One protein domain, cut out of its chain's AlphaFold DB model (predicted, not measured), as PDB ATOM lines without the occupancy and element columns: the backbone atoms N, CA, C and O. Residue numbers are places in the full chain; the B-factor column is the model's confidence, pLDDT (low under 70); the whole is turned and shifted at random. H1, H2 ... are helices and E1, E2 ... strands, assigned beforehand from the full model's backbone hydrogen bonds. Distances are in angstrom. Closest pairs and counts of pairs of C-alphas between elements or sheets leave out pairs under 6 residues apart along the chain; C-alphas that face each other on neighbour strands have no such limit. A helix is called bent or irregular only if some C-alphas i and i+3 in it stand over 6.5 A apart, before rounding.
ATOM      1  N   ASN A 418     -19.312 -35.469  21.680       84.38
ATOM      2  CA  ASN A 418     -18.544 -34.874  22.776       84.38
ATOM      3  C   ASN A 418     -19.274 -34.939  24.129       84.38
ATOM      4  O   ASN A 418     -18.641 -35.184  25.154       84.38
ATOM      5  N   GLN A 419     -20.602 -34.774  24.154       84.00
ATOM      6  CA  GLN A 419     -21.398 -34.912  25.381       84.00
ATOM      7  C   GLN A 419     -21.437 -36.365  25.868       84.00
ATOM      8  O   GLN A 419     -21.202 -36.614  27.051       84.00
ATOM      9  N   ARG A 420     -21.673 -37.333  24.966       89.00
ATOM     10  CA  ARG A 420     -21.609 -38.769  25.304       89.00
ATOM     11  C   ARG A 420     -20.239 -39.130  25.869       89.00
ATOM     12  O   ARG A 420     -20.149 -39.843  26.865       89.00
ATOM     13  N   PHE A 421     -19.184 -38.618  25.239       91.25
ATOM     14  CA  PHE A 421     -17.803 -38.828  25.657       91.25
ATOM     15  C   PHE A 421     -17.522 -38.245  27.048       91.25
ATOM     16  O   PHE A 421     -16.970 -38.942  27.896       91.25
ATOM     17  N   GLY A 422     -17.947 -37.005  27.312       90.88
ATOM     18  CA  GLY A 422     -17.838 -36.389  28.635       90.88
ATOM     19  C   GLY A 422     -18.504 -37.232  29.722       90.88
ATOM     20  O   GLY A 422     -17.847 -37.607  30.688       90.88
ATOM     21  N   ILE A 423     -19.767 -37.626  29.517       89.62
ATOM     22  CA  ILE A 423     -20.513 -38.477  30.460       89.62
ATOM     23  C   ILE A 423     -19.760 -39.781  30.752       89.62
ATOM     24  O   ILE A 423     -19.677 -40.198  31.906       89.62
ATOM     25  N   LEU A 424     -19.197 -40.423  29.723       93.75
ATOM     26  CA  LEU A 424     -18.414 -41.644  29.887       93.75
ATOM     27  C   LEU A 424     -17.191 -41.419  30.789       93.75
ATOM     28  O   LEU A 424     -16.960 -42.214  31.696       93.75
ATOM     29  N   VAL A 425     -16.426 -40.345  30.572       94.19
ATOM     30  CA  VAL A 425     -15.234 -40.053  31.385       94.19
ATOM     31  C   VAL A 425     -15.599 -39.814  32.854       94.19
ATOM     32  O   VAL A 425     -14.970 -40.424  33.717       94.19
ATOM     33  N   HIS A 426     -16.645 -39.030  33.147       93.06
ATOM     34  CA  HIS A 426     -17.110 -38.844  34.532       93.06
ATOM     35  C   HIS A 426     -17.534 -40.175  35.165       93.06
ATOM     36  O   HIS A 426     -17.092 -40.492  36.259       93.06
ATOM     37  N   GLN A 427     -18.292 -41.023  34.457       92.25
ATOM     38  CA  GLN A 427     -18.698 -42.336  34.982       92.25
ATOM     39  C   GLN A 427     -17.521 -43.274  35.276       92.25
ATOM     40  O   GLN A 427     -17.619 -44.131  36.157       92.25
ATOM     41  N   VAL A 428     -16.438 -43.183  34.498       93.25
ATOM     42  CA  VAL A 428     -15.217 -43.959  34.753       93.25
ATOM     43  C   VAL A 428     -14.530 -43.446  36.014       93.25
ATOM     44  O   VAL A 428     -14.197 -44.263  36.868       93.25
ATOM     45  N   LEU A 429     -14.371 -42.126  36.158       92.19
ATOM     46  CA  LEU A 429     -13.758 -41.507  37.337       92.19
ATOM     47  C   LEU A 429     -14.594 -41.731  38.608       92.19
ATOM     48  O   LEU A 429     -14.052 -42.158  39.621       92.19
ATOM     49  N   GLU A 430     -15.916 -41.563  38.541       89.94
ATOM     50  CA  GLU A 430     -16.847 -41.858  39.640       89.94
ATOM     51  C   GLU A 430     -16.693 -43.306  40.126       89.94
ATOM     52  O   GLU A 430     -16.571 -43.562  41.322       89.94
ATOM     53  N   ARG A 431     -16.671 -44.280  39.206       88.12
ATOM     54  CA  ARG A 431     -16.515 -45.698  39.573       88.12
ATOM     55  C   ARG A 431     -15.117 -46.025  40.074       88.12
ATOM     56  O   ARG A 431     -14.998 -46.815  41.005       88.12
ATOM     57  N   PHE A 432     -14.091 -45.423  39.485       88.25
ATOM     58  CA  PHE A 432     -12.712 -45.545  39.946       88.25
ATOM     59  C   PHE A 432     -12.576 -45.121  41.416       88.25
ATOM     60  O   PHE A 432     -11.963 -45.839  42.204       88.25
ATOM     61  N   HIS A 433     -13.244 -44.028  41.792       85.75
ATOM     62  CA  HIS A 433     -13.238 -43.485  43.153       85.75
ATOM     63  C   HIS A 433     -14.294 -44.076  44.087       85.75
ATOM     64  O   HIS A 433     -14.209 -43.892  45.294       85.75
ATOM     65  N   SER A 434     -15.280 -44.815  43.572       74.81
ATOM     66  CA  SER A 434     -16.354 -45.398  44.393       74.81
ATOM     67  C   SER A 434     -15.869 -46.377  45.471       74.81
ATOM     68  O   SER A 434     -16.612 -46.640  46.416       74.81
ATOM     69  N   GLY A 435     -14.641 -46.888  45.330       58.75
ATOM     70  CA  GLY A 435     -13.945 -47.719  46.311       58.75
ATOM     71  C   GLY A 435     -13.059 -46.952  47.299       58.75
ATOM     72  O   GLY A 435     -12.407 -47.600  48.096       58.75
ATOM     73  N   VAL A 436     -12.995 -45.618  47.267       61.03
ATOM     74  CA  VAL A 436     -12.209 -44.815  48.221       61.03
ATOM     75  C   VAL A 436     -13.128 -44.332  49.342       61.03
ATOM     76  O   VAL A 436     -14.152 -43.696  49.090       61.03
ATOM     77  N   THR A 437     -12.797 -44.668  50.588       52.56
ATOM     78  CA  THR A 437     -13.587 -44.306  51.773       52.56
ATOM     79  C   THR A 437     -13.628 -42.790  51.966       52.56
ATOM     80  O   THR A 437     -12.589 -42.161  52.135       52.56
ATOM     81  N   SER A 438     -14.827 -42.208  52.025       51.66
ATOM     82  CA  SER A 438     -15.020 -40.846  52.531       51.66
ATOM     83  C   SER A 438     -15.213 -40.881  54.050       51.66
ATOM     84  O   SER A 438     -16.095 -41.606  54.524       51.66
ATOM     85  N   PRO A 439     -14.471 -40.085  54.841       46.31
ATOM     86  CA  PRO A 439     -14.779 -39.906  56.254       46.31
ATOM     87  C   PRO A 439     -16.213 -39.359  56.403       46.31
ATOM     88  O   PRO A 439     -16.510 -38.255  55.947       46.31
ATOM     89  N   GLY A 440     -17.120 -40.140  57.005       48.72
ATOM     90  CA  GLY A 440     -18.468 -39.687  57.385       48.72
ATOM     91  C   GLY A 440     -19.668 -40.176  56.554       48.72
ATOM     92  O   GLY A 440     -20.777 -39.727  56.837       48.72
ATOM     93  N   GLU A 448     -10.149 -50.657  50.789       52.59
ATOM     94  CA  GLU A 448      -9.296 -49.511  51.185       52.59
ATOM     95  C   GLU A 448      -8.484 -48.911  50.021       52.59
ATOM     96  O   GLU A 448      -7.709 -47.977  50.211       52.59
ATOM     97  N   THR A 449      -8.614 -49.441  48.802       59.31
ATOM     98  CA  THR A 449      -7.769 -49.056  47.658       59.31
ATOM     99  C   THR A 449      -8.617 -48.693  46.432       59.31
ATOM    100  O   THR A 449      -9.540 -49.452  46.110       59.31
ATOM    101  N   PRO A 450      -8.312 -47.579  45.723       67.12
ATOM    102  CA  PRO A 450      -8.891 -47.298  44.409       67.12
ATOM    103  C   PRO A 450      -8.653 -48.466  43.448       67.12
ATOM    104  O   PRO A 450      -7.698 -49.231  43.612       67.12
ATOM    105  N   LEU A 451      -9.493 -48.575  42.417       79.81
ATOM    106  CA  LEU A 451      -9.315 -49.590  41.375       79.81
ATOM    107  C   LEU A 451      -7.914 -49.504  40.746       79.81
ATOM    108  O   LEU A 451      -7.303 -48.443  40.657       79.81
ATOM    109  N   THR A 452      -7.398 -50.628  40.274       87.69
ATOM    110  CA  THR A 452      -6.126 -50.673  39.548       87.69
ATOM    111  C   THR A 452      -6.259 -50.051  38.152       87.69
ATOM    112  O   THR A 452      -7.347 -49.983  37.574       87.69
ATOM    113  N   LEU A 453      -5.139 -49.629  37.551       89.69
ATOM    114  CA  LEU A 453      -5.131 -49.087  36.186       89.69
ATOM    115  C   LEU A 453      -5.813 -50.013  35.146       89.69
ATOM    116  O   LEU A 453      -6.612 -49.506  34.355       89.69
ATOM    117  N   PRO A 454      -5.579 -51.345  35.130       92.69
ATOM    118  CA  PRO A 454      -6.303 -52.247  34.231       92.69
ATOM    119  C   PRO A 454      -7.822 -52.232  34.437       92.69
ATOM    120  O   PRO A 454      -8.569 -52.259  33.461       92.69
ATOM    121  N   GLU A 455      -8.294 -52.142  35.681       90.12
ATOM    122  CA  GLU A 455      -9.726 -52.069  35.992       90.12
ATOM    123  C   GLU A 455     -10.332 -50.735  35.536       90.12
ATOM    124  O   GLU A 455     -11.404 -50.721  34.930       90.12
ATOM    125  N   MET A 456      -9.620 -49.619  35.733       91.81
ATOM    126  CA  MET A 456     -10.020 -48.293  35.250       91.81
ATOM    127  C   MET A 456     -10.151 -48.255  33.720       91.81
ATOM    128  O   MET A 456     -11.138 -47.747  33.181       91.81
ATOM    129  N   LEU A 457      -9.184 -48.832  33.003       94.25
ATOM    130  CA  LEU A 457      -9.255 -48.953  31.546       94.25
ATOM    131  C   LEU A 457     -10.368 -49.920  31.118       94.25
ATOM    132  O   LEU A 457     -11.077 -49.639  30.154       94.25
ATOM    133  N   GLY A 458     -10.601 -50.996  31.871       93.50
ATOM    134  CA  GLY A 458     -11.739 -51.894  31.665       93.50
ATOM    135  C   GLY A 458     -13.093 -51.183  31.789       93.50
ATOM    136  O   GLY A 458     -13.999 -51.432  30.988       93.50
ATOM    137  N   LEU A 459     -13.234 -50.241  32.731       93.06
ATOM    138  CA  LEU A 459     -14.425 -49.391  32.853       93.06
ATOM    139  C   LEU A 459     -14.622 -48.503  31.621       93.06
ATOM    140  O   LEU A 459     -15.755 -48.390  31.139       93.06
ATOM    141  N   LEU A 460     -13.539 -47.914  31.097       93.81
ATOM    142  CA  LEU A 460     -13.580 -47.137  29.858       93.81
ATOM    143  C   LEU A 460     -14.052 -48.012  28.694       93.81
ATOM    144  O   LEU A 460     -14.963 -47.610  27.979       93.81
ATOM    145  N   GLU A 461     -13.507 -49.217  28.521       92.50
ATOM    146  CA  GLU A 461     -13.908 -50.119  27.431       92.50
ATOM    147  C   GLU A 461     -15.366 -50.573  27.538       92.50
ATOM    148  O   GLU A 461     -16.116 -50.540  26.555       92.50
ATOM    149  N   ALA A 462     -15.798 -50.964  28.736       90.44
ATOM    150  CA  ALA A 462     -17.175 -51.375  28.982       90.44
ATOM    151  C   ALA A 462     -18.163 -50.215  28.784       90.44
ATOM    152  O   ALA A 462     -19.290 -50.418  28.325       90.44
ATOM    153  N   GLY A 463     -17.771 -48.997  29.156       89.75
ATOM    154  CA  GLY A 463     -18.560 -47.796  28.920       89.75
ATOM    155  C   GLY A 463     -18.564 -47.365  27.450       89.75
ATOM    156  O   GLY A 463     -19.615 -46.979  26.951       89.75
ATOM    157  N   TRP A 464     -17.453 -47.539  26.727       90.81
ATOM    158  CA  TRP A 464     -17.345 -47.277  25.287       90.81
ATOM    159  C   TRP A 464     -18.317 -48.148  24.484       90.81
ATOM    160  O   TRP A 464     -19.076 -47.657  23.653       90.81
ATOM    161  N   ARG A 465     -18.384 -49.447  24.799       84.94
ATOM    162  CA  ARG A 465     -19.342 -50.366  24.160       84.94
ATOM    163  C   ARG A 465     -20.793 -49.992  24.472       84.94
ATOM    164  O   ARG A 465     -21.627 -49.949  23.576       84.94
ATOM    165  N   ARG A 466     -21.102 -49.700  25.742       83.50
ATOM    166  CA  ARG A 466     -22.465 -49.333  26.175       83.50
ATOM    167  C   ARG A 466     -22.921 -47.971  25.655       83.50
ATOM    168  O   ARG A 466     -24.112 -47.787  25.434       83.50
ATOM    169  N   GLY A 467     -21.994 -47.037  25.466       79.25
ATOM    170  CA  GLY A 467     -22.262 -45.699  24.943       79.25
ATOM    171  C   GLY A 467     -22.568 -45.661  23.444       79.25
ATOM    172  O   GLY A 467     -22.911 -44.596  22.938       79.25
ATOM    173  N   GLY A 468     -22.459 -46.799  22.742       81.31
ATOM    174  CA  GLY A 468     -22.736 -46.889  21.307       81.31
ATOM    175  C   GLY A 468     -21.736 -46.114  20.451       81.31
ATOM    176  O   GLY A 468     -22.110 -45.601  19.399       81.31
ATOM    177  N   PHE A 469     -20.493 -45.983  20.919       85.69
ATOM    178  CA  PHE A 469     -19.407 -45.413  20.127       85.69
ATOM    179  C   PHE A 469     -18.976 -46.427  19.063       85.69
ATOM    180  O   PHE A 469     -18.733 -47.593  19.387       85.69
ATOM    181  N   GLY A 470     -18.912 -45.988  17.810       81.31
ATOM    182  CA  GLY A 470     -18.502 -46.816  16.682       81.31
ATOM    183  C   GLY A 470     -16.988 -46.817  16.449       81.31
ATOM    184  O   GLY A 470     -16.189 -46.531  17.346       81.31
ATOM    185  N   ASP A 471     -16.609 -47.146  15.210       80.94
ATOM    186  CA  ASP A 471     -15.218 -47.257  14.747       80.94
ATOM    187  C   ASP A 471     -14.805 -46.123  13.791       80.94
ATOM    188  O   ASP A 471     -13.840 -46.248  13.020       80.94
ATOM    189  N   SER A 472     -15.521 -44.996  13.832       87.81
ATOM    190  CA  SER A 472     -15.131 -43.819  13.056       87.81
ATOM    191  C   SER A 472     -13.730 -43.340  13.462       87.81
ATOM    192  O   SER A 472     -13.254 -43.594  14.571       87.81
ATOM    193  N   GLU A 473     -13.030 -42.661  12.550       86.12
ATOM    194  CA  GLU A 473     -11.676 -42.158  12.825       86.12
ATOM    195  C   GLU A 473     -11.659 -41.211  14.037       86.12
ATOM    196  O   GLU A 473     -10.799 -41.326  14.909       86.12
ATOM    197  N   GLU A 474     -12.661 -40.336  14.144       85.88
ATOM    198  CA  GLU A 474     -12.825 -39.415  15.271       85.88
ATOM    199  C   GLU A 474     -13.034 -40.159  16.603       85.88
ATOM    200  O   GLU A 474     -12.373 -39.856  17.599       85.88
ATOM    201  N   GLU A 475     -13.884 -41.190  16.626       88.81
ATOM    202  CA  GLU A 475     -14.122 -42.008  17.821       88.81
ATOM    203  C   GLU A 475     -12.870 -42.793  18.239       88.81
ATOM    204  O   GLU A 475     -12.526 -42.823  19.424       88.81
ATOM    205  N   ARG A 476     -12.116 -43.361  17.287       88.44
ATOM    206  CA  ARG A 476     -10.839 -44.044  17.575       88.44
ATOM    207  C   ARG A 476      -9.800 -43.092  18.172       88.44
ATOM    208  O   ARG A 476      -9.098 -43.454  19.127       88.44
ATOM    209  N   GLN A 477      -9.727 -41.861  17.667       90.25
ATOM    210  CA  GLN A 477      -8.855 -40.825  18.222       90.25
ATOM    211  C   GLN A 477      -9.283 -40.411  19.634       90.25
ATOM    212  O   GLN A 477      -8.429 -40.304  20.519       90.25
ATOM    213  N   LEU A 478     -10.585 -40.224  19.876       90.12
ATOM    214  CA  LEU A 478     -11.119 -39.917  21.205       90.12
ATOM    215  C   LEU A 478     -10.834 -41.037  22.208       90.12
ATOM    216  O   LEU A 478     -10.380 -40.747  23.315       90.12
ATOM    217  N   ARG A 479     -11.006 -42.308  21.821       91.94
ATOM    218  CA  ARG A 479     -10.680 -43.459  22.679       91.94
ATOM    219  C   ARG A 479      -9.209 -43.456  23.068       91.94
ATOM    220  O   ARG A 479      -8.875 -43.583  24.241       91.94
ATOM    221  N   THR A 480      -8.328 -43.246  22.091       93.38
ATOM    222  CA  THR A 480      -6.878 -43.186  22.324       93.38
ATOM    223  C   THR A 480      -6.507 -42.037  23.265       93.38
ATOM    224  O   THR A 480      -5.694 -42.216  24.175       93.38
ATOM    225  N   LYS A 481      -7.116 -40.858  23.077       93.19
ATOM    226  CA  LYS A 481      -6.927 -39.700  23.963       93.19
ATOM    227  C   LYS A 481      -7.415 -39.987  25.381       93.19
ATOM    228  O   LYS A 481      -6.671 -39.717  26.318       93.19
ATOM    229  N   ALA A 482      -8.603 -40.572  25.536       93.31
ATOM    230  CA  ALA A 482      -9.158 -40.943  26.835       93.31
ATOM    231  C   ALA A 482      -8.262 -41.933  27.576       93.31
ATOM    232  O   ALA A 482      -7.893 -41.665  28.712       93.31
ATOM    233  N   SER A 483      -7.841 -43.027  26.933       95.00
ATOM    234  CA  SER A 483      -6.964 -44.014  27.574       95.00
ATOM    235  C   SER A 483      -5.670 -43.373  28.077       95.00
ATOM    236  O   SER A 483      -5.293 -43.571  29.228       95.00
ATOM    237  N   ARG A 484      -5.018 -42.542  27.251       95.19
ATOM    238  CA  ARG A 484      -3.802 -41.813  27.655       95.19
ATOM    239  C   ARG A 484      -4.061 -40.839  28.805       95.19
ATOM    240  O   ARG A 484      -3.223 -40.719  29.690       95.19
ATOM    241  N   ALA A 485      -5.192 -40.142  28.778       94.81
ATOM    242  CA  ALA A 485      -5.577 -39.203  29.820       94.81
ATOM    243  C   ALA A 485      -5.840 -39.905  31.160       94.81
ATOM    244  O   ALA A 485      -5.340 -39.452  32.181       94.81
ATOM    245  N   LEU A 486      -6.546 -41.041  31.157       94.94
ATOM    246  CA  LEU A 486      -6.822 -41.813  32.372       94.94
ATOM    247  C   LEU A 486      -5.563 -42.474  32.951       94.94
ATOM    248  O   LEU A 486      -5.431 -42.536  34.167       94.94
ATOM    249  N   ILE A 487      -4.615 -42.906  32.108       94.38
ATOM    250  CA  ILE A 487      -3.297 -43.384  32.568       94.38
ATOM    251  C   ILE A 487      -2.570 -42.273  33.334       94.38
ATOM    252  O   ILE A 487      -2.179 -42.484  34.480       94.38
ATOM    253  N   ARG A 488      -2.457 -41.076  32.740       93.25
ATOM    254  CA  ARG A 488      -1.827 -39.920  33.402       93.25
ATOM    255  C   ARG A 488      -2.556 -39.521  34.680       93.25
ATOM    256  O   ARG A 488      -1.913 -39.268  35.691       93.25
ATOM    257  N   TYR A 489      -3.887 -39.507  34.639       93.19
ATOM    258  CA  TYR A 489      -4.718 -39.237  35.807       93.19
ATOM    259  C   TYR A 489      -4.404 -40.213  36.949       93.19
ATOM    260  O   TYR A 489      -4.173 -39.786  38.073       93.19
ATOM    261  N   HIS A 490      -4.354 -41.517  36.660       91.12
ATOM    262  CA  HIS A 490      -4.056 -42.552  37.649       91.12
ATOM    263  C   HIS A 490      -2.639 -42.411  38.229       91.12
ATOM    264  O   HIS A 490      -2.451 -42.549  39.436       91.12
ATOM    265  N   GLU A 491      -1.636 -42.133  37.390       90.00
ATOM    266  CA  GLU A 491      -0.259 -41.875  37.837       90.00
ATOM    267  C   GLU A 491      -0.184 -40.650  38.756       90.00
ATOM    268  O   GLU A 491       0.383 -40.737  39.844       90.00
ATOM    269  N   ARG A 492      -0.808 -39.535  38.352       87.75
ATOM    270  CA  ARG A 492      -0.854 -38.302  39.143       87.75
ATOM    271  C   ARG A 492      -1.574 -38.516  40.470       87.75
ATOM    272  O   ARG A 492      -1.022 -38.168  41.502       87.75
ATOM    273  N   PHE A 493      -2.752 -39.132  40.456       86.88
ATOM    274  CA  PHE A 493      -3.542 -39.371  41.665       86.88
ATOM    275  C   PHE A 493      -2.778 -40.184  42.721       86.88
ATOM    276  O   PHE A 493      -2.962 -39.979  43.912       86.88
ATOM    277  N   ARG A 494      -1.882 -41.089  42.299       83.06
ATOM    278  CA  ARG A 494      -1.015 -41.849  43.215       83.06
ATOM    279  C   ARG A 494       0.196 -41.071  43.730       83.06
ATOM    280  O   ARG A 494       0.805 -41.509  44.703       83.06
ATOM    281  N   ALA A 495       0.590 -40.005  43.039       83.56
ATOM    282  CA  ALA A 495       1.736 -39.168  43.381       83.56
ATOM    283  C   ALA A 495       1.338 -37.890  44.141       83.56
ATOM    284  O   ALA A 495       2.197 -37.267  44.763       83.56
ATOM    285  N   GLU A 496       0.068 -37.486  44.070       80.50
ATOM    286  CA  GLU A 496      -0.484 -36.348  44.804       80.50
ATOM    287  C   GLU A 496      -0.428 -36.593  46.321       80.50
ATOM    288  O   GLU A 496      -0.756 -37.674  46.806       80.50
ATOM    289  N   THR A 497       0.001 -35.573  47.069       67.62
ATOM    290  CA  THR A 497       0.025 -35.573  48.540       67.62
ATOM    291  C   THR A 497      -1.268 -35.047  49.158       67.62
ATOM    292  O   THR A 497      -1.459 -35.208  50.361       67.62
ATOM    293  N   CYS A 498      -2.151 -34.431  48.361       73.19
ATOM    294  CA  CYS A 498      -3.442 -33.953  48.842       73.19
ATOM    295  C   CYS A 498      -4.339 -35.123  49.250       73.19
ATOM    296  O   CYS A 498      -4.255 -36.219  48.696       73.19
ATOM    297  N   GLU A 499      -5.217 -34.882  50.221       83.12
ATOM    298  CA  GLU A 499      -6.139 -35.896  50.722       83.12
ATOM    299  C   GLU A 499      -7.514 -35.709  50.070       83.12
ATOM    300  O   GLU A 499      -8.209 -34.739  50.386       83.12
ATOM    301  N   PRO A 500      -7.945 -36.607  49.166       86.31
ATOM    302  CA  PRO A 500      -9.276 -36.538  48.584       86.31
ATOM    303  C   PRO A 500     -10.311 -36.889  49.649       86.31
ATOM    304  O   PRO A 500     -10.330 -38.000  50.180       86.31
ATOM    305  N   VAL A 501     -11.186 -35.940  49.962       87.06
ATOM    306  CA  VAL A 501     -12.183 -36.083  51.028       87.06
ATOM    307  C   VAL A 501     -13.480 -36.648  50.468       87.06
ATOM    308  O   VAL A 501     -14.035 -37.614  51.004       87.06
ATOM    309  N   TRP A 502     -13.957 -36.070  49.364       89.38
ATOM    310  CA  TRP A 502     -15.204 -36.477  48.728       89.38
ATOM    311  C   TRP A 502     -15.091 -36.549  47.210       89.38
ATOM    312  O   TRP A 502     -14.423 -35.737  46.575       89.38
ATOM    313  N   PHE A 503     -15.846 -37.485  46.637       89.94
ATOM    314  CA  PHE A 503     -16.069 -37.612  45.201       89.94
ATOM    315  C   PHE A 503     -17.568 -37.565  44.905       89.94
ATOM    316  O   PHE A 503     -18.365 -38.100  45.681       89.94
ATOM    317  N   GLU A 504     -17.952 -36.935  43.792       89.19
ATOM    318  CA  GLU A 504     -19.340 -36.844  43.301       89.19
ATOM    319  C   GLU A 504     -20.336 -36.372  44.384       89.19
ATOM    320  O   GLU A 504     -21.500 -36.793  44.458       89.19
ATOM    321  N   ARG A 505     -19.878 -35.477  45.267       90.81
ATOM    322  CA  ARG A 505     -20.651 -35.028  46.425       90.81
ATOM    323  C   ARG A 505     -21.732 -34.064  45.967       90.81
ATOM    324  O   ARG A 505     -21.465 -33.005  45.402       90.81
ATOM    325  N   SER A 506     -22.980 -34.435  46.226       92.56
ATOM    326  CA  SER A 506     -24.132 -33.590  45.914       92.56
ATOM    327  C   SER A 506     -24.398 -32.598  47.045       92.56
ATOM    328  O   SER A 506     -24.284 -32.939  48.224       92.56
ATOM    329  N   PHE A 507     -24.800 -31.383  46.689       92.31
ATOM    330  CA  PHE A 507     -25.288 -30.382  47.632       92.31
ATOM    331  C   PHE A 507     -26.671 -29.889  47.209       92.31
ATOM    332  O   PHE A 507     -27.040 -29.916  46.030       92.31
ATOM    333  N   ALA A 508     -27.434 -29.419  48.189       92.50
ATOM    334  CA  ALA A 508     -28.650 -28.663  47.957       92.50
ATOM    335  C   ALA A 508     -28.825 -27.651  49.088       92.50
ATOM    336  O   ALA A 508     -28.758 -28.027  50.257       92.50
ATOM    337  N   PHE A 509     -29.067 -26.392  48.746       92.62
ATOM    338  CA  PHE A 509     -29.274 -25.322  49.719       92.62
ATOM    339  C   PHE A 509     -30.312 -24.326  49.200       92.62
ATOM    340  O   PHE A 509     -30.632 -24.305  48.007       92.62
ATOM    341  N   ARG A 510     -30.893 -23.539  50.110       91.69
ATOM    342  CA  ARG A 510     -31.877 -22.512  49.758       91.69
ATOM    343  C   ARG A 510     -31.202 -21.162  49.576       91.69
ATOM    344  O   ARG A 510     -30.354 -20.791  50.379       91.69
ATOM    345  N   MET A 511     -31.639 -20.431  48.561       89.81
ATOM    346  CA  MET A 511     -31.272 -19.043  48.304       89.81
ATOM    347  C   MET A 511     -32.566 -18.285  48.011       89.81
ATOM    348  O   MET A 511     -33.243 -18.556  47.014       89.81
ATOM    349  N   GLY A 512     -32.984 -17.441  48.958       87.69
ATOM    350  CA  GLY A 512     -34.353 -16.929  48.998       87.69
ATOM    351  C   GLY A 512     -35.388 -18.075  48.983       87.69
ATOM    352  O   GLY A 512     -35.235 -19.054  49.724       87.69
ATOM    353  N   PRO A 513     -36.436 -18.006  48.138       88.75
ATOM    354  CA  PRO A 513     -37.417 -19.084  47.998       88.75
ATOM    355  C   PRO A 513     -36.919 -20.256  47.131       88.75
ATOM    356  O   PRO A 513     -37.574 -21.299  47.073       88.75
ATOM    357  N   HIS A 514     -35.786 -20.115  46.438       94.12
ATOM    358  CA  HIS A 514     -35.308 -21.075  45.443       94.12
ATOM    359  C   HIS A 514     -34.399 -22.146  46.055       94.12
ATOM    360  O   HIS A 514     -33.657 -21.899  47.005       94.12
ATOM    361  N   LEU A 515     -34.442 -23.359  45.496       93.19
ATOM    362  CA  LEU A 515     -33.548 -24.454  45.860       93.19
ATOM    363  C   LEU A 515     -32.467 -24.616  44.792       93.19
ATOM    364  O   LEU A 515     -32.750 -25.044  43.670       93.19
ATOM    365  N   LEU A 516     -31.222 -24.358  45.172       94.19
ATOM    366  CA  LEU A 516     -30.066 -24.583  44.319       94.19
ATOM    367  C   LEU A 516     -29.484 -25.964  44.587       94.19
ATOM    368  O   LEU A 516     -29.395 -26.406  45.734       94.19
ATOM    369  N   ARG A 517     -29.115 -26.667  43.518       93.88
ATOM    370  CA  ARG A 517     -28.509 -27.999  43.593       93.88
ATOM    371  C   ARG A 517     -27.350 -28.135  42.624       93.88
ATOM    372  O   ARG A 517     -27.384 -27.616  41.508       93.88
ATOM    373  N   GLY A 518     -26.380 -28.939  43.017       91.94
ATOM    374  CA  GLY A 518     -25.239 -29.268  42.184       91.94
ATOM    375  C   GLY A 518     -24.527 -30.500  42.699       91.94
ATOM    376  O   GLY A 518     -24.965 -31.148  43.659       91.94
ATOM    377  N   ARG A 519     -23.442 -30.837  42.016       92.75
ATOM    378  CA  ARG A 519     -22.578 -31.940  42.390       92.75
ATOM    379  C   ARG A 519     -21.143 -31.569  42.067       92.75
ATOM    380  O   ARG A 519     -20.866 -31.202  40.934       92.75
ATOM    381  N   VAL A 520     -20.283 -31.652  43.070       92.88
ATOM    382  CA  VAL A 520     -18.846 -31.428  42.912       92.88
ATOM    383  C   VAL A 520     -18.192 -32.772  42.623       92.88
ATOM    384  O   VAL A 520     -18.441 -33.734  43.355       92.88
ATOM    385  N   ASP A 521     -17.381 -32.850  41.569       93.25
ATOM    386  CA  ASP A 521     -16.764 -34.112  41.148       93.25
ATOM    387  C   ASP A 521     -15.718 -34.602  42.156       93.25
ATOM    388  O   ASP A 521     -15.686 -35.793  42.472       93.25
ATOM    389  N   ARG A 522     -14.887 -33.696  42.693       92.44
ATOM    390  CA  ARG A 522     -13.847 -34.011  43.687       92.44
ATOM    391  C   ARG A 522     -13.622 -32.845  44.655       92.44
ATOM    392  O   ARG A 522     -13.595 -31.689  44.241       92.44
ATOM    393  N   VAL A 523     -13.459 -33.159  45.937       93.00
ATOM    394  CA  VAL A 523     -13.101 -32.216  47.008       93.00
ATOM    395  C   VAL A 523     -11.839 -32.719  47.688       93.00
ATOM    396  O   VAL A 523     -11.854 -33.812  48.257       93.00
ATOM    397  N   ASP A 524     -10.786 -31.911  47.663       91.62
ATOM    398  CA  ASP A 524      -9.494 -32.240  48.263       91.62
ATOM    399  C   ASP A 524      -9.235 -31.379  49.498       91.62
ATOM    400  O   ASP A 524      -9.590 -30.200  49.521       91.62
ATOM    401  N   ARG A 525      -8.590 -31.958  50.511       90.94
ATOM    402  CA  ARG A 525      -7.973 -31.229  51.619       90.94
ATOM    403  C   ARG A 525      -6.500 -30.987  51.294       90.94
ATOM    404  O   ARG A 525      -5.764 -31.926  50.982       90.94
ATOM    405  N   LEU A 526      -6.102 -29.722  51.349       88.56
ATOM    406  CA  LEU A 526      -4.740 -29.251  51.128       88.56
ATOM    407  C   LEU A 526      -3.900 -29.392  52.410       88.56
ATOM    408  O   LEU A 526      -4.437 -29.575  53.504       88.56
ATOM    409  N   ASP A 527      -2.576 -29.285  52.275       85.31
ATOM    410  CA  ASP A 527      -1.620 -29.469  53.380       85.31
ATOM    411  C   ASP A 527      -1.812 -28.459  54.529       85.31
ATOM    412  O   ASP A 527      -1.500 -28.750  55.683       85.31
ATOM    413  N   ASP A 528      -2.348 -27.273  54.228       84.69
ATOM    414  CA  ASP A 528      -2.675 -26.225  55.204       84.69
ATOM    415  C   ASP A 528      -4.033 -26.441  55.904       84.69
ATOM    416  O   ASP A 528      -4.434 -25.643  56.753       84.69
ATOM    417  N   GLY A 529      -4.737 -27.526  55.569       84.31
ATOM    418  CA  GLY A 529      -6.056 -27.871  56.092       84.31
ATOM    419  C   GLY A 529      -7.223 -27.180  55.382       84.31
ATOM    420  O   GLY A 529      -8.372 -27.439  55.743       84.31
ATOM    421  N   SER A 530      -6.957 -26.331  54.385       88.75
ATOM    422  CA  SER A 530      -7.991 -25.740  53.537       88.75
ATOM    423  C   SER A 530      -8.494 -26.729  52.480       88.75
ATOM    424  O   SER A 530      -7.933 -27.813  52.302       88.75
ATOM    425  N   TYR A 531      -9.584 -26.384  51.793       91.31
ATOM    426  CA  TYR A 531     -10.216 -27.269  50.813       91.31
ATOM    427  C   TYR A 531     -10.182 -26.704  49.392       91.31
ATOM    428  O   TYR A 531     -10.349 -25.500  49.183       91.31
ATOM    429  N   GLU A 532     -10.041 -27.599  48.414       92.12
ATOM    430  CA  GLU A 532     -10.148 -27.312  46.984       92.12
ATOM    431  C   GLU A 532     -11.358 -28.039  46.374       92.12
ATOM    432  O   GLU A 532     -11.514 -29.252  46.537       92.12
ATOM    433  N   LEU A 533     -12.204 -27.310  45.637       93.19
ATOM    434  CA  LEU A 533     -13.288 -27.890  44.833       93.19
ATOM    435  C   LEU A 533     -12.824 -28.085  43.389       93.19
ATOM    436  O   LEU A 533     -12.368 -27.139  42.747       93.19
ATOM    437  N   ILE A 534     -12.983 -29.296  42.857       93.25
ATOM    438  CA  ILE A 534     -12.516 -29.666  41.521       93.25
ATOM    439  C   ILE A 534     -13.692 -30.177  40.681       93.25
ATOM    440  O   ILE A 534     -14.427 -31.073  41.099       93.25
ATOM    441  N   ASP A 535     -13.830 -29.631  39.472       94.31
ATOM    442  CA  ASP A 535     -14.770 -30.096  38.444       94.31
ATOM    443  C   ASP A 535     -13.997 -30.568  37.206       94.31
ATOM    444  O   ASP A 535     -13.114 -29.874  36.682       94.31
ATOM    445  N   TYR A 536     -14.290 -31.781  36.749       95.06
ATOM    446  CA  TYR A 536     -13.622 -32.401  35.619       95.06
ATOM    447  C   TYR A 536     -14.212 -31.900  34.303       95.06
ATOM    448  O   TYR A 536     -15.421 -31.867  34.094       95.06
ATOM    449  N   LYS A 537     -13.340 -31.551  33.354       94.38
ATOM    450  CA  LYS A 537     -13.731 -31.154  31.998       94.38
ATOM    451  C   LYS A 537     -13.019 -32.009  30.957       94.38
ATOM    452  O   LYS A 537     -11.828 -32.296  31.051       94.38
ATOM    453  N   THR A 538     -13.753 -32.384  29.913       91.19
ATOM    454  CA  THR A 538     -13.230 -33.130  28.752       91.19
ATOM    455  C   THR A 538     -13.105 -32.278  27.489       91.19
ATOM    456  O   THR A 538     -12.656 -32.766  26.455       91.19
ATOM    457  N   GLY A 539     -13.519 -31.008  27.558       88.38
ATOM    458  CA  GLY A 539     -13.379 -30.037  26.475       88.38
ATOM    459  C   GLY A 539     -11.996 -29.385  26.434       88.38
ATOM    460  O   GLY A 539     -11.100 -29.743  27.192       88.38
ATOM    461  N   ARG A 540     -11.835 -28.388  25.559       87.19
ATOM    462  CA  ARG A 540     -10.594 -27.602  25.481       87.19
ATOM    463  C   ARG A 540     -10.406 -26.737  26.740       87.19
ATOM    464  O   ARG A 540     -11.391 -26.136  27.175       87.19
ATOM    465  N   PRO A 541      -9.170 -26.593  27.259       88.94
ATOM    466  CA  PRO A 541      -8.875 -25.725  28.392       88.94
ATOM    467  C   PRO A 541      -9.240 -24.267  28.123       88.94
ATOM    468  O   PRO A 541      -8.750 -23.671  27.162       88.94
ATOM    469  N   LYS A 542     -10.068 -23.683  28.993       87.56
ATOM    470  CA  LYS A 542     -10.306 -22.235  29.048       87.56
ATOM    471  C   LYS A 542      -9.194 -21.538  29.846       87.56
ATOM    472  O   LYS A 542      -8.547 -22.161  30.689       87.56
ATOM    473  N   SER A 543      -8.960 -20.253  29.578       84.62
ATOM    474  CA  SER A 543      -8.096 -19.408  30.415       84.62
ATOM    475  C   SER A 543      -8.828 -18.942  31.678       84.62
ATOM    476  O   SER A 543     -10.056 -18.906  31.694       84.62
ATOM    477  N   ALA A 544      -8.090 -18.534  32.717       79.00
ATOM    478  CA  ALA A 544      -8.680 -17.991  33.946       79.00
ATOM    479  C   ALA A 544      -9.619 -16.799  33.663       79.00
ATOM    480  O   ALA A 544     -10.732 -16.752  34.172       79.00
ATOM    481  N   ALA A 545      -9.239 -15.904  32.741       76.62
ATOM    482  CA  ALA A 545     -10.078 -14.776  32.326       76.62
ATOM    483  C   ALA A 545     -11.414 -15.207  31.688       76.62
ATOM    484  O   ALA A 545     -12.431 -14.557  31.886       76.62
ATOM    485  N   GLN A 546     -11.442 -16.322  30.948       78.94
ATOM    486  CA  GLN A 546     -12.678 -16.867  30.361       78.94
ATOM    487  C   GLN A 546     -13.582 -17.564  31.388       78.94
ATOM    488  O   GLN A 546     -14.706 -17.939  31.054       78.94
ATOM    489  N   LEU A 547     -13.070 -17.804  32.596       79.56
ATOM    490  CA  LEU A 547     -13.754 -18.487  33.693       79.56
ATOM    491  C   LEU A 547     -14.234 -17.513  34.780       79.56
ATOM    492  O   LEU A 547     -14.939 -17.934  35.696       79.56
ATOM    493  N   ALA A 548     -13.895 -16.225  34.663       73.81
ATOM    494  CA  ALA A 548     -14.263 -15.183  35.620       73.81
ATOM    495  C   ALA A 548     -15.786 -14.979  35.745       73.81
ATOM    496  O   ALA A 548     -16.277 -14.698  36.831       73.81
ATOM    497  N   ASP A 549     -16.553 -15.231  34.680       75.31
ATOM    498  CA  ASP A 549     -18.023 -15.092  34.675       75.31
ATOM    499  C   ASP A 549     -18.770 -16.438  34.780       75.31
ATOM    500  O   ASP A 549     -19.993 -16.504  34.625       75.31
ATOM    501  N   ASP A 550     -18.036 -17.531  34.996       80.56
ATOM    502  CA  ASP A 550     -18.571 -18.893  35.005       80.56
ATOM    503  C   ASP A 550     -19.330 -19.195  36.313       80.56
ATOM    504  O   ASP A 550     -18.750 -19.236  37.395       80.56
ATOM    505  N   VAL A 551     -20.644 -19.410  36.217       87.12
ATOM    506  CA  VAL A 551     -21.538 -19.577  37.382       87.12
ATOM    507  C   VAL A 551     -21.257 -20.869  38.145       87.12
ATOM    508  O   VAL A 551     -21.515 -20.954  39.345       87.12
ATOM    509  N   GLN A 552     -20.766 -21.904  37.459       89.44
ATOM    510  CA  GLN A 552     -20.777 -23.266  37.977       89.44
ATOM    511  C   GLN A 552     -19.899 -23.434  39.225       89.44
ATOM    512  O   GLN A 552     -20.413 -23.893  40.246       89.44
ATOM    513  N   LEU A 553     -18.621 -23.047  39.187       87.94
ATOM    514  CA  LEU A 553     -17.735 -23.212  40.350       87.94
ATOM    515  C   LEU A 553     -18.075 -22.261  41.507       87.94
ATOM    516  O   LEU A 553     -18.065 -22.700  42.656       87.94
ATOM    517  N   SER A 554     -18.505 -21.026  41.229       88.19
ATOM    518  CA  SER A 554     -18.997 -20.124  42.282       88.19
ATOM    519  C   SER A 554     -20.235 -20.678  42.978       88.19
ATOM    520  O   SER A 554     -20.315 -20.666  44.206       88.19
ATOM    521  N   LEU A 555     -21.181 -21.250  42.222       90.19
ATOM    522  CA  LEU A 555     -22.331 -21.928  42.816       90.19
ATOM    523  C   LEU A 555     -21.901 -23.129  43.669       90.19
ATOM    524  O   LEU A 555     -22.525 -23.406  44.691       90.19
ATOM    525  N   TYR A 556     -20.853 -23.849  43.262       91.38
ATOM    526  CA  TYR A 556     -20.332 -24.994  44.010       91.38
ATOM    527  C   TYR A 556     -19.686 -24.559  45.323       91.38
ATOM    528  O   TYR A 556     -19.908 -25.213  46.336       91.38
ATOM    529  N   ALA A 557     -18.957 -23.444  45.332       89.56
ATOM    530  CA  ALA A 557     -18.370 -22.882  46.543       89.56
ATOM    531  C   ALA A 557     -19.431 -22.402  47.536       89.56
ATOM    532  O   ALA A 557     -19.391 -22.778  48.708       89.56
ATOM    533  N   VAL A 558     -20.439 -21.663  47.059       90.12
ATOM    534  CA  VAL A 558     -21.593 -21.299  47.895       90.12
ATOM    535  C   VAL A 558     -22.297 -22.568  48.389       90.12
ATOM    536  O   VAL A 558     -22.592 -22.689  49.573       90.12
ATOM    537  N   GLY A 559     -22.494 -23.561  47.521       91.50
ATOM    538  CA  GLY A 559     -23.100 -24.838  47.887       91.50
ATOM    539  C   GLY A 559     -22.326 -25.617  48.948       91.50
ATOM    540  O   GLY A 559     -22.944 -26.155  49.865       91.50
ATOM    541  N   ALA A 560     -20.997 -25.651  48.861       90.88
ATOM    542  CA  ALA A 560     -20.133 -26.297  49.841       90.88
ATOM    543  C   ALA A 560     -20.213 -25.601  51.208       90.88
ATOM    544  O   ALA A 560     -20.375 -26.273  52.231       90.88
ATOM    545  N   ARG A 561     -20.213 -24.264  51.227       90.50
ATOM    546  CA  ARG A 561     -20.375 -23.491  52.462       90.50
ATOM    547  C   ARG A 561     -21.739 -23.728  53.105       90.50
ATOM    548  O   ARG A 561     -21.811 -24.087  54.276       90.50
ATOM    549  N   GLU A 562     -22.820 -23.563  52.347       90.88
ATOM    550  CA  GLU A 562     -24.184 -23.621  52.891       90.88
ATOM    551  C   GLU A 562     -24.618 -25.054  53.251       90.88
ATOM    552  O   GLU A 562     -25.302 -25.263  54.252       90.88
ATOM    553  N   ALA A 563     -24.240 -26.059  52.449       92.19
ATOM    554  CA  ALA A 563     -24.699 -27.437  52.644       92.19
ATOM    555  C   ALA A 563     -23.731 -28.308  53.452       92.19
ATOM    556  O   ALA A 563     -24.175 -29.257  54.100       92.19
ATOM    557  N   TRP A 564     -22.422 -28.042  53.382       91.94
ATOM    558  CA  TRP A 564     -21.396 -28.868  54.029       91.94
ATOM    559  C   TRP A 564     -20.623 -28.133  55.124       91.94
ATOM    560  O   TRP A 564     -19.796 -28.767  55.773       91.94
ATOM    561  N   GLN A 565     -20.890 -26.837  55.351       89.12
ATOM    562  CA  GLN A 565     -20.139 -25.996  56.297       89.12
ATOM    563  C   GLN A 565     -18.633 -26.006  55.991       89.12
ATOM    564  O   GLN A 565     -17.796 -25.972  56.892       89.12
ATOM    565  N   LEU A 566     -18.303 -26.091  54.699       89.06
ATOM    566  CA  LEU A 566     -16.945 -26.222  54.191       89.06
ATOM    567  C   LEU A 566     -16.598 -24.991  53.355       89.06
ATOM    568  O   LEU A 566     -17.188 -24.764  52.299       89.06
ATOM    569  N   GLU A 567     -15.629 -24.215  53.835       87.25
ATOM    570  CA  GLU A 567     -15.051 -23.090  53.099       87.25
ATOM    571  C   GLU A 567     -13.947 -23.601  52.171       87.25
ATOM    572  O   GLU A 567     -12.947 -24.170  52.618       87.25
ATOM    573  N   ALA A 568     -14.144 -23.418  50.868       85.62
ATOM    574  CA  ALA A 568     -13.154 -23.772  49.864       85.62
ATOM    575  C   ALA A 568     -12.218 -22.587  49.622       85.62
ATOM    576  O   ALA A 568     -12.656 -21.532  49.163       85.62
ATOM    577  N   ALA A 569     -10.929 -22.769  49.899       84.44
ATOM    578  CA  ALA A 569      -9.914 -21.757  49.619       84.44
ATOM    579  C   ALA A 569      -9.579 -21.681  48.123       84.44
ATOM    580  O   ALA A 569      -9.115 -20.645  47.651       84.44
ATOM    581  N   GLN A 570      -9.802 -22.771  47.379       87.50
ATOM    582  CA  GLN A 570      -9.499 -22.858  45.952       87.50
ATOM    583  C   GLN A 570     -10.603 -23.587  45.178       87.50
ATOM    584  O   GLN A 570     -11.282 -24.480  45.688       87.50
ATOM    585  N   GLN A 571     -10.775 -23.201  43.917       90.44
ATOM    586  CA  GLN A 571     -11.702 -23.824  42.977       90.44
ATOM    587  C   GLN A 571     -10.976 -24.019  41.649       90.44
ATOM    588  O   GLN A 571     -10.345 -23.087  41.148       90.44
ATOM    589  N   SER A 572     -11.091 -25.206  41.061       91.75
ATOM    590  CA  SER A 572     -10.333 -25.551  39.863       91.75
ATOM    591  C   SER A 572     -11.151 -26.350  38.861       91.75
ATOM    592  O   SER A 572     -11.810 -27.334  39.196       91.75
ATOM    593  N   TYR A 573     -11.004 -26.000  37.586       93.88
ATOM    594  CA  TYR A 573     -11.371 -26.898  36.496       93.88
ATOM    595  C   TYR A 573     -10.190 -27.787  36.140       93.88
ATOM    596  O   TYR A 573      -9.115 -27.291  35.794       93.88
ATOM    597  N   TYR A 574     -10.386 -29.103  36.166       94.38
ATOM    598  CA  TYR A 574      -9.366 -30.045  35.729       94.38
ATOM    599  C   TYR A 574      -9.709 -30.627  34.357       94.38
ATOM    600  O   TYR A 574     -10.605 -31.456  34.200       94.38
ATOM    601  N   TYR A 575      -8.968 -30.182  33.342       95.00
ATOM    602  CA  TYR A 575      -9.095 -30.642  31.966       95.00
ATOM    603  C   TYR A 575      -8.355 -31.967  31.792       95.00
ATOM    604  O   TYR A 575      -7.145 -31.993  31.551       95.00
ATOM    605  N   ILE A 576      -9.094 -33.069  31.921       93.94
ATOM    606  CA  ILE A 576      -8.555 -34.435  32.000       93.94
ATOM    607  C   ILE A 576      -7.729 -34.791  30.759       93.94
ATOM    608  O   ILE A 576      -6.651 -35.375  30.869       93.94
ATOM    609  N   LEU A 577      -8.198 -34.412  29.566       92.12
ATOM    610  CA  LEU A 577      -7.520 -34.762  28.312       92.12
ATOM    611  C   LEU A 577      -6.152 -34.093  28.165       92.12
ATOM    612  O   LEU A 577      -5.222 -34.715  27.648       92.12
ATOM    613  N   ASP A 578      -6.038 -32.856  28.635       92.69
ATOM    614  CA  ASP A 578      -4.833 -32.030  28.553       92.69
ATOM    615  C   ASP A 578      -3.966 -32.133  29.812       92.69
ATOM    616  O   ASP A 578      -2.892 -31.542  29.872       92.69
ATOM    617  N   ASP A 579      -4.432 -32.882  30.814       91.38
ATOM    618  CA  ASP A 579      -3.804 -33.014  32.126       91.38
ATOM    619  C   ASP A 579      -3.528 -31.661  32.819       91.38
ATOM    620  O   ASP A 579      -2.572 -31.497  33.582       91.38
ATOM    621  N   LYS A 580      -4.406 -30.681  32.572       92.50
ATOM    622  CA  LYS A 580      -4.233 -29.287  32.990       92.50
ATOM    623  C   LYS A 580      -5.288 -28.875  34.012       92.50
ATOM    624  O   LYS A 580      -6.475 -28.826  33.690       92.50
ATOM    625  N   LYS A 581      -4.852 -28.527  35.223       91.19
ATOM    626  CA  LYS A 581      -5.687 -27.892  36.251       91.19
ATOM    627  C   LYS A 581      -5.628 -26.371  36.068       91.19
ATOM    628  O   LYS A 581      -4.544 -25.811  35.917       91.19
ATOM    629  N   VAL A 582      -6.785 -25.722  35.994       91.75
ATOM    630  CA  VAL A 582      -6.918 -24.270  35.836       91.75
ATOM    631  C   VAL A 582      -7.639 -23.733  37.069       91.75
ATOM    632  O   VAL A 582      -8.832 -24.023  37.210       91.75
ATOM    633  N   PRO A 583      -6.944 -22.989  37.949       88.31
ATOM    634  CA  PRO A 583      -7.581 -22.359  39.093       88.31
ATOM    635  C   PRO A 583      -8.499 -21.231  38.623       88.31
ATOM    636  O   PRO A 583      -8.260 -20.602  37.584       88.31
ATOM    637  N   VAL A 584      -9.552 -20.985  39.390       82.88
ATOM    638  CA  VAL A 584     -10.452 -19.852  39.199       82.88
ATOM    639  C   VAL A 584     -10.277 -18.923  40.391       82.88
ATOM    640  O   VAL A 584     -10.678 -19.250  41.506       82.88
ATOM    641  N   ASP A 585      -9.634 -17.782  40.146       69.44
ATOM    642  CA  ASP A 585      -9.417 -16.752  41.160       69.44
ATOM    643  C   ASP A 585     -10.756 -16.116  41.508       69.44
ATOM    644  O   ASP A 585     -11.352 -15.434  40.670       69.44
ATOM    645  N   ARG A 586     -11.247 -16.338  42.728       64.06
ATOM    646  CA  ARG A 586     -12.498 -15.730  43.180       64.06
ATOM    647  C   ARG A 586     -12.414 -15.230  44.611       64.06
ATOM    648  O   ARG A 586     -11.698 -15.775  45.446       64.06
ATOM    649  N   THR A 587     -13.127 -14.137  44.861       54.97
ATOM    650  CA  THR A 587     -13.129 -13.394  46.126       54.97
ATOM    651  C   THR A 587     -14.491 -13.519  46.816       54.97
ATOM    652  O   THR A 587     -15.448 -14.035  46.246       54.97
ATOM    653  N   VAL A 588     -14.606 -13.007  48.045       48.84
ATOM    654  CA  VAL A 588     -15.835 -12.989  48.870       48.84
ATOM    655  C   VAL A 588     -17.067 -12.399  48.140       48.84
ATOM    656  O   VAL A 588     -18.199 -12.716  48.502       48.84
ATOM    657  N   GLN A 589     -16.863 -11.616  47.072       54.88
ATOM    658  CA  GLN A 589     -17.908 -11.033  46.212       54.88
ATOM    659  C   GLN A 589     -18.727 -12.067  45.410       54.88
ATOM    660  O   GLN A 589     -19.781 -11.739  44.871       54.88
ATOM    661  N   ASP A 590     -18.297 -13.330  45.377       65.50
ATOM    662  CA  ASP A 590     -18.988 -14.419  44.683       65.50
ATOM    663  C   ASP A 590     -20.390 -14.716  45.216       65.50
ATOM    664  O   ASP A 590     -21.268 -15.112  44.451       65.50
ATOM    665  N   ARG A 591     -20.618 -14.568  46.528       77.88
ATOM    666  CA  ARG A 591     -21.928 -14.886  47.113       77.88
ATOM    667  C   ARG A 591     -22.989 -13.915  46.616       77.88
ATOM    668  O   ARG A 591     -24.030 -14.371  46.159       77.88
ATOM    669  N   GLU A 592     -22.722 -12.619  46.746       83.94
ATOM    670  CA  GLU A 592     -23.649 -11.557  46.343       83.94
ATOM    671  C   GLU A 592     -23.908 -11.639  44.840       83.94
ATOM    672  O   GLU A 592     -25.056 -11.690  44.417       83.94
ATOM    673  N   TRP A 593     -22.851 -11.814  44.039       85.12
ATOM    674  CA  TRP A 593     -22.992 -11.989  42.598       85.12
ATOM    675  C   TRP A 593     -23.836 -13.215  42.211       85.12
ATOM    676  O   TRP A 593     -24.685 -13.124  41.319       85.12
ATOM    677  N   ILE A 594     -23.632 -14.368  42.865       88.62
ATOM    678  CA  ILE A 594     -24.453 -15.565  42.624       88.62
ATOM    679  C   ILE A 594     -25.891 -15.345  43.082       88.62
ATOM    680  O   ILE A 594     -26.804 -15.786  42.389       88.62
ATOM    681  N   GLU A 595     -26.099 -14.674  44.211       89.62
ATOM    682  CA  GLU A 595     -27.430 -14.344  44.716       89.62
ATOM    683  C   GLU A 595     -28.196 -13.457  43.734       89.62
ATOM    684  O   GLU A 595     -29.277 -13.852  43.293       89.62
ATOM    685  N   ASP A 596     -27.591 -12.362  43.281       89.81
ATOM    686  CA  ASP A 596     -28.171 -11.469  42.276       89.81
ATOM    687  C   ASP A 596     -28.461 -12.212  40.966       89.81
ATOM    688  O   ASP A 596     -29.566 -12.138  40.425       89.81
ATOM    689  N   THR A 597     -27.500 -13.008  40.484       91.00
ATOM    690  CA  THR A 597     -27.649 -13.784  39.242       91.00
ATOM    691  C   THR A 597     -28.786 -14.805  39.346       91.00
ATOM    692  O   THR A 597     -29.554 -14.996  38.399       91.00
ATOM    693  N   VAL A 598     -28.904 -15.499  40.482       92.44
ATOM    694  CA  VAL A 598     -29.960 -16.490  40.718       92.44
ATOM    695  C   VAL A 598     -31.320 -15.815  40.791       92.44
ATOM    696  O   VAL A 598     -32.261 -16.330  40.188       92.44
ATOM    697  N   LEU A 599     -31.430 -14.690  41.500       90.56
ATOM    698  CA  LEU A 599     -32.681 -13.946  41.634       90.56
ATOM    699  C   LEU A 599     -33.135 -13.363  40.290       90.56
ATOM    700  O   LEU A 599     -34.299 -13.531  39.938       90.56
ATOM    701  N   GLU A 600     -32.229 -12.783  39.492       90.81
ATOM    702  CA  GLU A 600     -32.539 -12.277  38.145       90.81
ATOM    703  C   GLU A 600     -33.070 -13.393  37.231       90.81
ATOM    704  O   GLU A 600     -34.109 -13.256  36.575       90.81
ATOM    705  N   VAL A 601     -32.373 -14.534  37.194       92.38
ATOM    706  CA  VAL A 601     -32.790 -15.680  36.377       92.38
ATOM    707  C   VAL A 601     -34.107 -16.264  36.878       92.38
ATOM    708  O   VAL A 601     -34.965 -16.634  36.072       92.38
ATOM    709  N   ALA A 602     -34.284 -16.362  38.193       90.44
ATOM    710  CA  ALA A 602     -35.497 -16.907  38.770       90.44
ATOM    711  C   ALA A 602     -36.717 -16.018  38.505       90.44
ATOM    712  O   ALA A 602     -37.748 -16.558  38.098       90.44
ATOM    713  N   ASP A 603     -36.583 -14.696  38.634       86.56
ATOM    714  CA  ASP A 603     -37.620 -13.727  38.267       86.56
ATOM    715  C   ASP A 603     -38.001 -13.860  36.788       86.56
ATOM    716  O   ASP A 603     -39.176 -14.007  36.442       86.56
ATOM    717  N   GLY A 604     -37.005 -13.932  35.902       80.06
ATOM    718  CA  GLY A 604     -37.230 -14.144  34.475       80.06
ATOM    719  C   GLY A 604     -38.006 -15.435  34.165       80.06
ATOM    720  O   GLY A 604     -38.936 -15.432  33.357       80.06
ATOM    721  N   ILE A 605     -37.678 -16.542  34.839       84.00
ATOM    722  CA  ILE A 605     -38.380 -17.824  34.668       84.00
ATOM    723  C   ILE A 605     -39.796 -17.774  35.266       84.00
ATOM    724  O   ILE A 605     -40.731 -18.297  34.655       84.00
ATOM    725  N   GLN A 606     -39.970 -17.189  36.455       82.19
ATOM    726  CA  GLN A 606     -41.268 -17.106  37.138       82.19
ATOM    727  C   GLN A 606     -42.247 -16.191  36.398       82.19
ATOM    728  O   GLN A 606     -43.422 -16.541  36.292       82.19
ATOM    729  N   SER A 607     -41.748 -15.098  35.815       75.88
ATOM    730  CA  SER A 607     -42.496 -14.204  34.920       75.88
ATOM    731  C   SER A 607     -42.709 -14.774  33.511       75.88
ATOM    732  O   SER A 607     -43.365 -14.145  32.686       75.88
ATOM    733  N   GLN A 608     -42.200 -15.981  33.229       75.56
ATOM    734  CA  GLN A 608     -42.318 -16.672  31.938       75.56
ATOM    735  C   GLN A 608     -41.690 -15.903  30.758       75.56
ATOM    736  O   GLN A 608     -42.092 -16.081  29.607       75.56
TER     737      GLN A 608
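Overview. This is residues 418 to 440 and 448 to 608 of the 633 residues of the protein "DNA helicase" of Solirubrobacterales bacterium (UniProt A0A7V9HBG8). A twisted, five-stranded sheet with a long, bent hairpin, E1 and E2, curls round helix H5, while H1, H2 and H3 form an up-and-down bundle that meets the opposite face through H1. H6 lies by the tip of that hairpin, and its residues 603 to 606 stick out with residues 607 and 608. The printed part has 184 residues, with six named helices and five named strands in the order H1 H2 H3 E1 E2 E3 H4 H5 E4 E5 H6. The mixed sheet runs E1 E2 E3 E4 E5, and the class is mixed, helices and strands. The whole is compact, with a radius of gyration of the C-alphas of 17.8 A and spans of 47 by 42 by 30 A.

Arrangement. Start with H1, residues 418 to 433, which touches H2, residues 453 to 466, opposite ways at a steep tilt of 38 degrees; their closest C-alphas, Val 428 and Leu 459, are 5.8 A apart. H2 and H3, residues 473 to 495, form a helical hairpin at a shallow tilt of 30 degrees; H3 touches H2 with residues 483 to 490 alone, closest at C-alphas Leu 457 and Ser 483, 6.7 A. Next, E1, residues 499 to 511, E2, residues 514 to 525, and E3, residues 531 to 537, form a meander, each strand the antiparallel neighbour of the one before; look for N 507 and O 518 at 3.0 A and N 532 and O 524 at 2.9 A. E1 bends by 71 degrees at residue 504, E2 by 75 degrees at residue 521. H1 is on the sheet at a height of 8.2 A, closest to E1 at C-alphas Glu 430 and Glu 504, 6.7 A. H4, residues 544 to 547, only grazes the sheet. H5, residues 551 to 564, is on the opposite face from H1, giving three layers, helices on both faces; its closest C-alphas with E1, Ala 563 and Phe 509, are 5.8 A apart. E4, residues 568 to 575, is parallel to E3, with N 572 and O 533 2.9 A apart; E3, H4, H5 and E4 make a strand-helix-strand unit, two parallel neighbour strands with helices between, its crossover right-handed. E5, residues 580 to 583, forms an antiparallel hairpin with E4, with N 582 and O 573 at 2.8 A. H6, residues 590 to 606, touches H5 with residues 590 to 594 alone, about perpendicular at 75 degrees, closest at C-alphas Asp 590 and Ser 554, 6.2 A; it only grazes the sheet. In H1, H2, H3, H5 and H6 every O i to N i+4 pair is within hydrogen-bond range; H4 is too short for one.

Along the chain. Find C-alpha 418 at (-18.544, -34.874, 22.776); from there H1 runs 22.7 A. H3 spans 33.5 A, E1 30.4 A and E2 29.8 A. H6 runs 23.7 A to C-alpha 606 at (-41.268, -17.106, 37.138).

Size, cuts and confidence. The farthest C-alphas, Pro 454 and Ser 607, are 52.5 A apart. Residues 441 to 447 are not printed, and C-alphas 440 and 448 are 14.8 A apart across this cut. Of the links printed whole, none is long. Confidence is under 70 at residues 435 to 440, 448 to 450, 497 and 585 to 590.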